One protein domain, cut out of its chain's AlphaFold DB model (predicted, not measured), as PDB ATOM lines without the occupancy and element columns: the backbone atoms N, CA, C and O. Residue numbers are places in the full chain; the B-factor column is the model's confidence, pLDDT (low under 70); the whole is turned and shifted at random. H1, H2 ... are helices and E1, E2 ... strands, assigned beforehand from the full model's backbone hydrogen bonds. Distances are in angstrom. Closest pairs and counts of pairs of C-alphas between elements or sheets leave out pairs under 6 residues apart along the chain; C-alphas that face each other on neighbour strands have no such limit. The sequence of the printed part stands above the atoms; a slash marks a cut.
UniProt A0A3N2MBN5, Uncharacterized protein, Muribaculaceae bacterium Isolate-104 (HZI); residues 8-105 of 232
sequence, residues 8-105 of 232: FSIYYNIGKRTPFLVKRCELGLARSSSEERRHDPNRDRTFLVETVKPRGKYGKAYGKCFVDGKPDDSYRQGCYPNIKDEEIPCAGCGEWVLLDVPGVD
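AT A GLANCE: This is residues 8 to 105 of the 232 residues of an uncharacterized protein of Muribaculaceae bacterium Isolate-104 (HZI) (UniProt A0A3N2MBN5). Picture a strongly twisted four-stranded sheet whose long hairpin, E2 and E3, bends over at its tip, with H1 tucked between that tip and E4. Two more short helices, H2 and H3, graze the sheet at its two edges. The printed part has 98 residues, under half in named elements, in the order H1 E1 H2 E2 E3 H3 E4; the antiparallel sheet runs E3 E2 E1 E4, and the class is mixed. It is compact, with a radius of gyration of the C-alphas of 12.8 A, spanning 35 by 32 by 25 A.

IN THESE COORDINATES: Find C-alpha 8 at (19.943, 19.808, 55.952), where H1, residues 8 to 13, begins. Go on through E1, residues 20 to 24, and H2, residues 35 to 39. E2, residues 45 to 55, runs 25.6 A and bends by 76 degrees at residue 50; E3, residues 58 to 67, returns over 25.0 A and bends by 66 degrees at residue 63. After H3, residues 74 to 79, E4, residues 96 to 100, ends at (24.017, 19.582, 41.391).

HOW THE PARTS SIT: In the hairpin E2 and E3, look for N 53 and O 60, 2.8 A apart. E1 is the antiparallel neighbour of E2, with N 47 and O 22 within hydrogen-bond range at 2.8 A, and of E4, with N 21 and O 100 within hydrogen-bond range at 2.8 A. H1 is on the sheet at a height of 6.2 A, over none of its strands; its closest C-alphas to E3 are Phe 8 and Tyr 58, 6.0 A. H2 only grazes the sheet; the C-alphas of His 39 and Leu 99 are its closest to E4, 5.9 A. H3 only grazes it with residues 74 to 76. In H1, H2 and H3 every O i to N i+4 pair is within hydrogen-bond range.

THE WHOLE: The farthest C-alphas, Asn 82 and Asp 105, are 36.4 A apart. The link H3 to E4, 16 residues, is long. The printed part has no cut, and no printed residue has a pLDDT under 70.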
ATOM      1  N   PHE A   8      20.552  21.028  55.414       97.44
ATOM      2  CA  PHE A   8      19.943  19.808  55.952       97.44
ATOM      3  C   PHE A   8      18.607  19.488  55.278       97.44
ATOM      4  O   PHE A   8      18.363  18.327  54.959       97.44
ATOM      5  N   SER A   9      17.771  20.495  55.008       95.31
ATOM      6  CA  SER A   9      16.563  20.338  54.190       95.31
ATOM      7  C   SER A   9      16.923  19.797  52.809       95.31
ATOM      8  O   SER A   9      16.339  18.804  52.383       95.31
ATOM      9  N   ILE A  10      17.942  20.377  52.161       95.69
ATOM     10  CA  ILE A  10      18.454  19.897  50.871       95.69
ATOM     11  C   ILE A  10      18.885  18.438  50.980       95.69
ATOM     12  O   ILE A  10      18.391  17.602  50.228       95.69
ATOM     13  N   TYR A  11      19.737  18.120  51.957       97.31
ATOM     14  CA  TYR A  11      20.238  16.772  52.203       97.31
ATOM     15  C   TYR A  11      19.110  15.744  52.353       97.31
ATOM     16  O   TYR A  11      19.164  14.685  51.736       97.31
ATOM     17  N   TYR A  12      18.059  16.040  53.124       95.69
ATOM     18  CA  TYR A  12      16.918  15.129  53.246       95.69
ATOM     19  C   TYR A  12      16.108  15.023  51.951       95.69
ATOM     20  O   TYR A  12      15.746  13.911  51.568       95.69
ATOM     21  N   ASN A  13      15.874  16.145  51.266       92.81
ATOM     22  CA  ASN A  13      15.084  16.205  50.032       92.81
ATOM     23  C   ASN A  13      15.734  15.430  48.879       92.81
ATOM     24  O   ASN A  13      15.024  14.852  48.065       92.81
ATOM     25  N   ILE A  14      17.066  15.360  48.835       95.56
ATOM     26  CA  ILE A  14      17.796  14.556  47.843       95.56
ATOM     27  C   ILE A  14      18.015  13.101  48.285       95.56
ATOM     28  O   ILE A  14      18.816  12.389  47.687       95.56
ATOM     29  N   GLY A  15      17.352  12.646  49.354       95.19
ATOM     30  CA  GLY A  15      17.466  11.267  49.835       95.19
ATOM     31  C   GLY A  15      18.758  10.977  50.599       95.19
ATOM     32  O   GLY A  15      19.274   9.864  50.532       95.19
ATOM     33  N   LYS A  16      19.283  11.960  51.341       96.44
ATOM     34  CA  LYS A  16      20.499  11.855  52.169       96.44
ATOM     35  C   LYS A  16      21.777  11.558  51.373       96.44
ATOM     36  O   LYS A  16      22.701  10.928  51.890       96.44
ATOM     37  N   ARG A  17      21.833  12.017  50.121       96.00
ATOM     38  CA  ARG A  17      22.980  11.839  49.221       96.00
ATOM     39  C   ARG A  17      24.100  12.832  49.529       96.00
ATOM     40  O   ARG A  17      23.848  13.962  49.937       96.00
ATOM     41  N   THR A  18      25.333  12.391  49.308       97.31
ATOM     42  CA  THR A  18      26.560  13.199  49.292       97.31
ATOM     43  C   THR A  18      27.518  12.605  48.250       97.31
ATOM     44  O   THR A  18      27.538  11.381  48.116       97.31
ATOM     45  N   PRO A  19      28.347  13.418  47.577       98.12
ATOM     46  CA  PRO A  19      28.401  14.869  47.707       98.12
ATOM     47  C   PRO A  19      27.252  15.571  46.962       98.12
ATOM     48  O   PRO A  19      26.592  14.967  46.124       98.12
ATOM     49  N   PHE A  20      26.996  16.840  47.277       98.31
ATOM     50  CA  PHE A  20      26.085  17.694  46.506       98.31
ATOM     51  C   PHE A  20      26.563  19.146  46.517       98.31
ATOM     52  O   PHE A  20      27.135  19.617  47.501       98.31
ATOM     53  N   LEU A  21      26.365  19.846  45.404       97.69
ATOM     54  CA  LEU A  21      26.801  21.221  45.207       97.69
ATOM     55  C   LEU A  21      25.668  22.180  45.570       97.69
ATOM     56  O   LEU A  21      24.546  22.044  45.081       97.69
ATOM     57  N   VAL A  22      25.967  23.171  46.405       96.88
ATOM     58  CA  VAL A  22      25.003  24.191  46.828       96.88
ATOM     59  C   VAL A  22      25.552  25.598  46.675       96.88
ATOM     60  O   VAL A  22      26.760  25.838  46.745       96.88
ATOM     61  N   LYS A  23      24.642  26.555  46.530       95.31
ATOM     62  CA  LYS A  23      24.924  27.988  46.576       95.31
ATOM     63  C   LYS A  23      24.045  28.635  47.631       95.31
ATOM     64  O   LYS A  23      22.869  28.308  47.737       95.31
ATOM     65  N   ARG A  24      24.607  29.561  48.405       93.06
ATOM     66  CA  ARG A  24      23.813  30.413  49.293       93.06
ATOM     67  C   ARG A  24      23.476  31.710  48.573       93.06
ATOM     68  O   ARG A  24      24.394  32.390  48.123       93.06
ATOM     69  N   CYS A  25      22.198  32.043  48.482       90.69
ATOM     70  CA  CYS A  25      21.667  33.151  47.702       90.69
ATOM     71  C   CYS A  25      20.827  34.079  48.582       90.69
ATOM     72  O   CYS A  25      19.613  34.159  48.411       90.69
ATOM     73  N   GLU A  26      21.472  34.801  49.510       86.06
ATOM     74  CA  GLU A  26      20.741  35.744  50.363       86.06
ATOM     75  C   GLU A  26      20.071  36.866  49.566       86.06
ATOM     76  O   GLU A  26      20.620  37.374  48.578       86.06
ATOM     77  N   LEU A  27      18.884  37.275  50.013       81.62
ATOM     78  CA  LEU A  27      18.132  38.365  49.406       81.62
ATOM     79  C   LEU A  27      18.961  39.662  49.336       81.62
ATOM     80  O   LEU A  27      19.616  40.065  50.295       81.62
ATOM     81  N   GLY A  28      18.914  40.336  48.183       81.38
ATOM     82  CA  GLY A  28      19.614  41.604  47.951       81.38
ATOM     83  C   GLY A  28      21.075  41.469  47.510       81.38
ATOM     84  O   GLY A  28      21.689  42.471  47.146       81.38
ATOM     85  N   LEU A  29      21.638  40.256  47.478       85.44
ATOM     86  CA  LEU A  29      22.972  40.027  46.925       85.44
ATOM     87  C   LEU A  29      22.936  39.781  45.416       85.44
ATOM     88  O   LEU A  29      21.984  39.228  44.868       85.44
ATOM     89  N   ALA A  30      24.039  40.122  44.747       86.88
ATOM     90  CA  ALA A  30      24.180  39.974  43.302       86.88
ATOM     91  C   ALA A  30      23.950  38.527  42.825       86.88
ATOM     92  O   ALA A  30      23.358  38.316  41.778       86.88
ATOM     93  N   ARG A  31      24.353  37.530  43.618       85.75
ATOM     94  CA  ARG A  31      24.130  36.092  43.361       85.75
ATOM     95  C   ARG A  31      22.665  35.639  43.410       85.75
ATOM     96  O   ARG A  31      22.363  34.504  43.054       85.75
ATOM     97  N   SER A  32      21.772  36.515  43.852       86.19
ATOM     98  CA  SER A  32      20.334  36.274  43.986       86.19
ATOM     99  C   SER A  32      19.522  37.098  42.983       86.19
ATOM    100  O   SER A  32      18.295  37.073  43.036       86.19
ATOM    101  N   SER A  33      20.194  37.838  42.088       86.75
ATOM    102  CA  SER A  33      19.571  38.830  41.205       86.75
ATOM    103  C   SER A  33      18.709  38.236  40.093       86.75
ATOM    104  O   SER A  33      17.868  38.945  39.553       86.75
ATOM    105  N   SER A  34      18.942  36.979  39.710       88.06
ATOM    106  CA  SER A  34      18.150  36.272  38.700       88.06
ATOM    107  C   SER A  34      18.197  34.761  38.928       88.06
ATOM    108  O   SER A  34      19.093  34.273  39.626       88.06
ATOM    109  N   GLU A  35      17.248  34.025  38.344       85.62
ATOM    110  CA  GLU A  35      17.218  32.558  38.412       85.62
ATOM    111  C   GLU A  35      18.447  31.939  37.739       85.62
ATOM    112  O   GLU A  35      19.079  31.051  38.312       85.62
ATOM    113  N   GLU A  36      18.856  32.456  36.577       89.31
ATOM    114  CA  GLU A  36      20.014  31.945  35.837       89.31
ATOM    115  C   GLU A  36      21.278  32.056  36.686       89.31
ATOM    116  O   GLU A  36      22.025  31.092  36.834       89.31
ATOM    117  N   ARG A  37      21.501  33.215  37.319       91.88
ATOM    118  CA  ARG A  37      22.667  33.408  38.184       91.88
ATOM    119  C   ARG A  37      22.579  32.585  39.467       91.88
ATOM    120  O   ARG A  37      23.603  32.074  39.927       91.88
ATOM    121  N   ARG A  38      21.383  32.439  40.047       91.19
ATOM    122  CA  ARG A  38      21.164  31.628  41.254       91.19
ATOM    123  C   ARG A  38      21.570  30.172  41.023       91.19
ATOM    124  O   ARG A  38      22.216  29.589  41.889       91.19
ATOM    125  N   HIS A  39      21.262  29.640  39.843       91.19
ATOM    126  CA  HIS A  39      21.490  28.241  39.486       91.19
ATOM    127  C   HIS A  39      22.758  27.976  38.650       91.19
ATOM    128  O   HIS A  39      23.046  26.823  38.354       91.19
ATOM    129  N   ASP A  40      23.555  28.996  38.317       92.88
ATOM    130  CA  ASP A  40      24.841  28.819  37.622       92.88
ATOM    131  C   ASP A  40      25.918  28.231  38.563       92.88
ATOM    132  O   ASP A  40      26.351  28.916  39.495       92.88
ATOM    133  N   PRO A  41      26.404  26.993  38.360       92.38
ATOM    134  CA  PRO A  41      27.379  26.382  39.262       92.38
ATOM    135  C   PRO A  41      28.786  26.991  39.164       92.38
ATOM    136  O   PRO A  41      29.584  26.827  40.086       92.38
ATOM    137  N   ASN A  42      29.083  27.713  38.080       93.38
ATOM    138  CA  ASN A  42      30.408  28.257  37.776       93.38
ATOM    139  C   ASN A  42      30.517  29.754  38.072       93.38
ATOM    140  O   ASN A  42      31.472  30.400  37.642       93.38
ATOM    141  N   ARG A  43      29.546  30.309  38.801       93.81
ATOM    142  CA  ARG A  43      29.485  31.729  39.130       93.81
ATOM    143  C   ARG A  43      29.171  31.950  40.598       93.81
ATOM    144  O   ARG A  43      28.268  31.324  41.152       93.81
ATOM    145  N   ASP A  44      29.846  32.925  41.194       95.00
ATOM    146  CA  ASP A  44      29.786  33.244  42.617       95.00
ATOM    147  C   ASP A  44      30.310  32.091  43.500       95.00
ATOM    148  O   ASP A  44      30.924  31.128  43.038       95.00
ATOM    149  N   ARG A  45      30.116  32.224  44.814       95.19
ATOM    150  CA  ARG A  45      30.581  31.252  45.804       95.19
ATOM    151  C   ARG A  45      29.656  30.039  45.881       95.19
ATOM    152  O   ARG A  45      28.481  30.209  46.213       95.19
ATOM    153  N   THR A  46      30.200  28.840  45.717       97.00
ATOM    154  CA  THR A  46      29.492  27.563  45.892       97.00
ATOM    155  C   THR A  46      30.221  26.664  46.891       97.00
ATOM    156  O   THR A  46      31.380  26.900  47.237       97.00
ATOM    157  N   PHE A  47      29.520  25.655  47.405       97.62
ATOM    158  CA  PHE A  47      30.078  24.676  48.331       97.62
ATOM    159  C   PHE A  47      29.733  23.266  47.876       97.62
ATOM    160  O   PHE A  47      28.560  22.952  47.667       97.62
ATOM    161  N   LEU A  48      30.747  22.413  47.762       98.12
ATOM    162  CA  LEU A  48      30.555  20.978  47.604       98.12
ATOM    163  C   LEU A  48      30.428  20.369  48.996       98.12
ATOM    164  O   LEU A  48      31.410  20.280  49.729       98.12
ATOM    165  N   VAL A  49      29.216  19.976  49.369       98.50
ATOM    166  CA  VAL A  49      28.936  19.337  50.654       98.50
ATOM    167  C   VAL A  49      29.338  17.871  50.560       98.50
ATOM    168  O   VAL A  49      28.664  17.088  49.898       98.50
ATOM    169  N   GLU A  50      30.426  17.490  51.223       98.19
ATOM    170  CA  GLU A  50      30.982  16.129  51.185       98.19
ATOM    171  C   GLU A  50      30.536  15.290  52.386       98.19
ATOM    172  O   GLU A  50      30.462  14.067  52.307       98.19
ATOM    173  N   THR A  51      30.215  15.922  53.518       98.19
ATOM    174  CA  THR A  51      29.747  15.219  54.720       98.19
ATOM    175  C   THR A  51      28.671  16.018  55.439       98.19
ATOM    176  O   THR A  51      28.828  17.209  55.694       98.19
ATOM    177  N   VAL A  52      27.597  15.343  55.854       98.06
ATOM    178  CA  VAL A  52      26.522  15.929  56.665       98.06
ATOM    179  C   VAL A  52      26.392  15.149  57.971       98.06
ATOM    180  O   VAL A  52      26.244  13.931  57.975       98.06
ATOM    181  N   LYS A  53      26.434  15.859  59.100       97.25
ATOM    182  CA  LYS A  53      26.181  15.340  60.451       97.25
ATOM    183  C   LYS A  53      24.895  15.979  60.986       97.25
ATOM    184  O   LYS A  53      24.967  16.979  61.713       97.25
ATOM    185  N   PRO A  54      23.715  15.467  60.596       95.12
ATOM    186  CA  PRO A  54      22.451  16.073  60.974       95.12
ATOM    187  C   PRO A  54      22.081  15.785  62.438       95.12
ATOM    188  O   PRO A  54      22.428  14.756  63.014       95.12
ATOM    189  N   ARG A  55      21.320  16.704  63.026       93.81
ATOM    190  CA  ARG A  55      20.643  16.645  64.327       93.81
ATOM    191  C   ARG A  55      19.246  17.253  64.155       93.81
ATOM    192  O   ARG A  55      19.036  18.449  64.359       93.81
ATOM    193  N   GLY A  56      18.290  16.434  63.716       91.75
ATOM    194  CA  GLY A  56      16.951  16.903  63.347       91.75
ATOM    195  C   GLY A  56      16.990  17.792  62.099       91.75
ATOM    196  O   GLY A  56      17.520  17.375  61.072       91.75
ATOM    197  N   LYS A  57      16.442  19.013  62.193       90.81
ATOM    198  CA  LYS A  57      16.386  20.007  61.096       90.81
ATOM    199  C   LYS A  57      17.685  20.806  60.891       90.81
ATOM    200  O   LYS A  57      17.760  21.630  59.984       90.81
ATOM    201  N   TYR A  58      18.675  20.594  61.755       94.44
ATOM    202  CA  TYR A  58      19.954  21.307  61.768       94.44
ATOM    203  C   TYR A  58      21.106  20.311  61.907       94.44
ATOM    204  O   TYR A  58      20.888  19.104  61.855       94.44
ATOM    205  N   GLY A  59      22.331  20.788  62.113       95.31
ATOM    206  CA  GLY A  59      23.502  19.944  62.328       95.31
ATOM    207  C   GLY A  59      24.783  20.652  61.912       95.31
ATOM    208  O   GLY A  59      24.858  21.880  61.958       95.31
ATOM    209  N   LYS A  60      25.763  19.868  61.465       97.31
ATOM    210  CA  LYS A  60      26.980  20.372  60.820       97.31
ATOM    211  C   LYS A  60      27.131  19.772  59.429       97.31
ATOM    212  O   LYS A  60      26.796  18.606  59.228       97.31
ATOM    213  N   ALA A  61      27.637  20.560  58.495       98.12
ATOM    214  CA  ALA A  61      27.970  20.125  57.147       98.12
ATOM    215  C   ALA A  61      29.420  20.508  56.857       98.12
ATOM    216  O   ALA A  61      29.894  21.520  57.369       98.12
ATOM    217  N   TYR A  62      30.108  19.692  56.070       98.25
ATOM    218  CA  TYR A  62      31.527  19.837  55.783       98.25
ATOM    219  C   TYR A  62      31.782  19.681  54.290       98.25
ATOM    220  O   TYR A  62      31.106  18.882  53.631       98.25
ATOM    221  N   GLY A  63      32.763  20.418  53.786       97.31
ATOM    222  CA  GLY A  63      33.287  20.249  52.441       97.31
ATOM    223  C   GLY A  63      34.015  21.482  51.909       97.31
ATOM    224  O   GLY A  63      34.491  22.345  52.659       97.31
ATOM    225  N   LYS A  64      34.102  21.545  50.582       96.38
ATOM    226  CA  LYS A  64      34.995  22.455  49.852       96.38
ATOM    227  C   LYS A  64      34.265  23.690  49.355       96.38
ATOM    228  O   LYS A  64      33.141  23.593  48.863       96.38
ATOM    229  N   CYS A  65      34.919  24.842  49.464       96.38
ATOM    230  CA  CYS A  65      34.422  26.111  48.949       96.38
ATOM    231  C   CYS A  65      35.030  26.400  47.573       96.38
ATOM    232  O   CYS A  65      36.208  26.137  47.322       96.38
ATOM    233  N   PHE A  66      34.211  26.953  46.684       96.94
ATOM    234  CA  PHE A  66      34.610  27.376  45.353       96.94
ATOM    235  C   PHE A  66      34.140  28.808  45.110       96.94
ATOM    236  O   PHE A  66      33.105  29.227  45.635       96.94
ATOM    237  N   VAL A  67      34.877  29.549  44.292       96.38
ATOM    238  CA  VAL A  67      34.465  30.834  43.723       96.38
ATOM    239  C   VAL A  67      34.661  30.742  42.217       96.38
ATOM    240  O   VAL A  67      35.747  30.407  41.748       96.38
ATOM    241  N   ASP A  68      33.584  30.983  41.469       95.69
ATOM    242  CA  ASP A  68      33.569  30.906  40.005       95.69
ATOM    243  C   ASP A  68      34.141  29.571  39.472       95.69
ATOM    244  O   ASP A  68      35.003  29.521  38.591       95.69
ATOM    245  N   GLY A  69      33.708  28.466  40.095       94.06
ATOM    246  CA  GLY A  69      34.109  27.095  39.748       94.06
ATOM    247  C   GLY A  69      35.519  26.684  40.196       94.06
ATOM    248  O   GLY A  69      35.926  25.547  39.957       94.06
ATOM    249  N   LYS A  70      36.278  27.562  40.859       96.38
ATOM    250  CA  LYS A  70      37.654  27.283  41.304       96.38
ATOM    251  C   LYS A  70      37.724  27.131  42.822       96.38
ATOM    252  O   LYS A  70      37.063  27.905  43.508       96.38
ATOM    253  N   PRO A  71      38.516  26.183  43.361       96.00
ATOM    254  CA  PRO A  71      38.706  26.053  44.803       96.00
ATOM    255  C   PRO A  71      39.169  27.373  45.429       96.00
ATOM    256  O   PRO A  71      40.164  27.950  44.989       96.00
ATOM    257  N   ASP A  72      38.448  27.841  46.443       95.69
ATOM    258  CA  ASP A  72      38.731  29.103  47.128       95.69
ATOM    259  C   ASP A  72      38.147  29.078  48.547       95.69
ATOM    260  O   ASP A  72      36.932  29.121  48.741       95.69
ATOM    261  N   ASP A  73      39.032  29.064  49.544       91.88
ATOM    262  CA  ASP A  73      38.686  29.035  50.969       91.88
ATOM    263  C   ASP A  73      38.784  30.404  51.665       91.88
ATOM    264  O   ASP A  73      38.583  30.501  52.883       91.88
ATOM    265  N   SER A  74      39.056  31.481  50.921       93.25
ATOM    266  CA  SER A  74      39.304  32.825  51.468       93.25
ATOM    267  C   SER A  74      38.174  33.323  52.371       93.25
ATOM    268  O   SER A  74      38.415  33.990  53.375       93.25
ATOM    269  N   TYR A  75      36.928  32.954  52.076       90.69
ATOM    270  CA  TYR A  75      35.773  33.328  52.892       90.69
ATOM    271  C   TYR A  75      35.725  32.648  54.243       90.69
ATOM    272  O   TYR A  75      35.430  33.303  55.240       90.69
ATOM    273  N   ARG A  76      36.025  31.350  54.294       91.06
ATOM    274  CA  ARG A  76      36.096  30.647  55.572       91.06
ATOM    275  C   ARG A  76      37.245  31.218  56.395       91.06
ATOM    276  O   ARG A  76      37.033  31.572  57.547       91.06
ATOM    277  N   GLN A  77      38.410  31.409  55.780       91.31
ATOM    278  CA  GLN A  77      39.595  31.950  56.450       91.31
ATOM    279  C   GLN A  77      39.390  33.385  56.960       91.31
ATOM    280  O   GLN A  77      39.769  33.696  58.085       91.31
ATOM    281  N   GLY A  78      38.771  34.252  56.154       93.31
ATOM    282  CA  GLY A  78      38.562  35.657  56.494       93.31
ATOM    283  C   GLY A  78      37.394  35.893  57.452       93.31
ATOM    284  O   GLY A  78      37.526  36.646  58.412       93.31
ATOM    285  N   CYS A  79      36.242  35.258  57.210       92.69
ATOM    286  CA  CYS A  79      35.023  35.512  57.985       92.69
ATOM    287  C   CYS A  79      34.852  34.568  59.183       92.69
ATOM    288  O   CYS A  79      34.168  34.922  60.141       92.69
ATOM    289  N   TYR A  80      35.457  33.377  59.146       92.94
ATOM    290  CA  TYR A  80      35.322  32.348  60.180       92.94
ATOM    291  C   TYR A  80      36.680  31.720  60.543       92.94
ATOM    292  O   TYR A  80      36.822  30.498  60.488       92.94
ATOM    293  N   PRO A  81      37.677  32.514  60.985       92.12
ATOM    294  CA  PRO A  81      39.050  32.041  61.224       92.12
ATOM    295  C   PRO A  81      39.165  30.941  62.295       92.12
ATOM    296  O   PRO A  81      40.173  30.243  62.381       92.12
ATOM    297  N   ASN A  82      38.132  30.778  63.127       92.62
ATOM    298  CA  ASN A  82      38.073  29.746  64.161       92.62
ATOM    299  C   ASN A  82      37.655  28.368  63.622       92.62
ATOM    300  O   ASN A  82      37.844  27.368  64.315       92.62
ATOM    301  N   ILE A  83      37.086  28.304  62.416       91.06
ATOM    302  CA  ILE A  83      36.770  27.042  61.749       91.06
ATOM    303  C   ILE A  83      38.061  26.522  61.117       91.06
ATOM    304  O   ILE A  83      38.553  27.077  60.137       91.06
ATOM    305  N   LYS A  84      38.633  25.479  61.728       85.94
ATOM    306  CA  LYS A  84      39.903  24.867  61.299       85.94
ATOM    307  C   LYS A  84      39.725  23.598  60.472       85.94
ATOM    308  O   LYS A  84      40.690  23.122  59.884       85.94
ATOM    309  N   ASP A  85      38.527  23.032  60.486       89.88
ATOM    310  CA  ASP A  85      38.138  21.914  59.640       89.88
ATOM    311  C   ASP A  85      37.359  22.423  58.418       89.88
ATOM    312  O   ASP A  85      37.238  23.625  58.174       89.88
ATOM    313  N   GLU A  86      36.828  21.496  57.625       93.94
ATOM    314  CA  GLU A  86      36.063  21.835  56.431       93.94
ATOM    315  C   GLU A  86      34.601  22.225  56.732       93.94
ATOM    316  O   GLU A  86      33.756  22.143  55.844       93.94
ATOM    317  N   GLU A  87      34.257  22.634  57.963       97.00
ATOM    318  CA  GLU A  87      32.877  23.001  58.316       97.00
ATOM    319  C   GLU A  87      32.383  24.157  57.432       97.00
ATOM    320  O   GLU A  87      33.063  25.171  57.241       97.00
ATOM    321  N   ILE A  88      31.189  23.989  56.865       96.94
ATOM    322  CA  ILE A  88      30.528  24.983  56.021       96.94
ATOM    323  C   ILE A  88      29.807  25.977  56.942       96.94
ATOM    324  O   ILE A  88      28.850  25.593  57.630       96.94
ATOM    325  N   PRO A  89      30.222  27.257  56.969       94.19
ATOM    326  CA  PRO A  89      29.589  28.251  57.825       94.19
ATOM    327  C   PRO A  89      28.116  28.450  57.457       94.19
ATOM    328  O   PRO A  89      27.738  28.396  56.288       94.19
ATOM    329  N   CYS A  90      27.272  28.721  58.457       92.56
ATOM    330  CA  CYS A  90      25.845  29.011  58.260       92.56
ATOM    331  C   CYS A  90      25.045  27.905  57.534       92.56
ATOM    332  O   CYS A  90      23.991  28.187  56.963       92.56
ATOM    333  N   ALA A  91      25.479  26.639  57.604       95.25
ATOM    334  CA  ALA A  91      24.790  25.501  56.980       95.25
ATOM    335  C   ALA A  91      23.311  25.339  57.402       95.25
ATOM    336  O   ALA A  91      22.502  24.799  56.652       95.25
ATOM    337  N   GLY A  92      22.955  25.790  58.612       94.44
ATOM    338  CA  GLY A  92      21.584  25.743  59.138       94.44
ATOM    339  C   GLY A  92      20.710  26.952  58.788       94.44
ATOM    340  O   GLY A  92      19.505  26.905  59.040       94.44
ATOM    341  N   CYS A  93      21.293  28.022  58.237       91.56
ATOM    342  CA  CYS A  93      20.546  29.180  57.743       91.56
ATOM    343  C   CYS A  93      19.783  28.808  56.466       91.56
ATOM    344  O   CYS A  93      20.174  27.861  55.796       91.56
ATOM    345  N   GLY A  94      18.714  29.535  56.136       91.31
ATOM    346  CA  GLY A  94      18.006  29.363  54.865       91.31
ATOM    347  C   GLY A  94      18.758  29.966  53.675       91.31
ATOM    348  O   GLY A  94      19.916  30.377  53.799       91.31
ATOM    349  N   GLU A  95      18.052  30.057  52.547       91.19
ATOM    350  CA  GLU A  95      18.531  30.636  51.279       91.19
ATOM    351  C   GLU A  95      19.663  29.829  50.625       91.19
ATOM    352  O   GLU A  95      20.456  30.361  49.850       91.19
ATOM    353  N   TRP A  96      19.752  28.533  50.928       94.06
ATOM    354  CA  TRP A  96      20.575  27.603  50.169       94.06
ATOM    355  C   TRP A  96      19.785  27.018  49.010       94.06
ATOM    356  O   TRP A  96      18.600  26.705  49.115       94.06
ATOM    357  N   VAL A  97      20.487  26.842  47.903       93.75
ATOM    358  CA  VAL A  97      19.959  26.344  46.644       93.75
ATOM    359  C   VAL A  97      20.826  25.172  46.219       93.75
ATOM    360  O   VAL A  97      22.055  25.279  46.207       93.75
ATOM    361  N   LEU A  98      20.190  24.050  45.896       95.56
ATOM    362  CA  LEU A  98      20.857  22.923  45.259       95.56
ATOM    363  C   LEU A  98      21.211  23.302  43.819       95.56
ATOM    364  O   LEU A  98      20.403  23.902  43.114       95.56
ATOM    365  N   LEU A  99      22.429  22.970  43.411       94.69
ATOM    366  CA  LEU A  99      22.909  23.171  42.049       94.69
ATOM    367  C   LEU A  99      23.043  21.835  41.330       94.69
ATOM    368  O   LEU A  99      22.556  21.688  40.215       94.69
ATOM    369  N   ASP A 100      23.679  20.867  41.990       95.50
ATOM    370  CA  ASP A 100      24.017  19.582  41.391       95.50
ATOM    371  C   ASP A 100      24.193  18.492  42.457       95.50
ATOM    372  O   ASP A 100      24.503  18.777  43.619       95.50
ATOM    373  N   VAL A 101      24.031  17.235  42.055       96.94
ATOM    374  CA  VAL A 101      24.395  16.051  42.838       96.94
ATOM    375  C   VAL A 101      25.334  15.211  41.969       96.94
ATOM    376  O   VAL A 101      24.859  14.426  41.148       96.94
ATOM    377  N   PRO A 102      26.665  15.365  42.118       96.12
ATOM    378  CA  PRO A 102      27.625  14.747  41.214       96.12
ATOM    379  C   PRO A 102      27.420  13.239  41.045       96.12
ATOM    380  O   PRO A 102      27.351  12.492  42.023       96.12
ATOM    381  N   GLY A 103      27.365  12.796  39.788       95.06
ATOM    382  CA  GLY A 103      27.177  11.388  39.432       95.06
ATOM    383  C   GLY A 103      25.733  10.886  39.530       95.06
ATOM    384  O   GLY A 103      25.517   9.686  39.392       95.06
ATOM    385  N   VAL A 104      24.760  11.773  39.756       95.31
ATOM    386  CA  VAL A 104      23.331  11.444  39.801       95.31
ATOM    387  C   VAL A 104      22.587  12.311  38.792       95.31
ATOM    388  O   VAL A 104      22.761  13.527  38.771       95.31
ATOM    389  N   ASP A 105      21.732  11.705  37.969       94.31
ATOM    390  CA  ASP A 105      20.831  12.486  37.123       94.31
ATOM    391  C   ASP A 105      19.795  13.195  38.010       94.31
ATOM    392  O   ASP A 105      19.072  12.581  38.798       94.31
TER     393      ASP A 105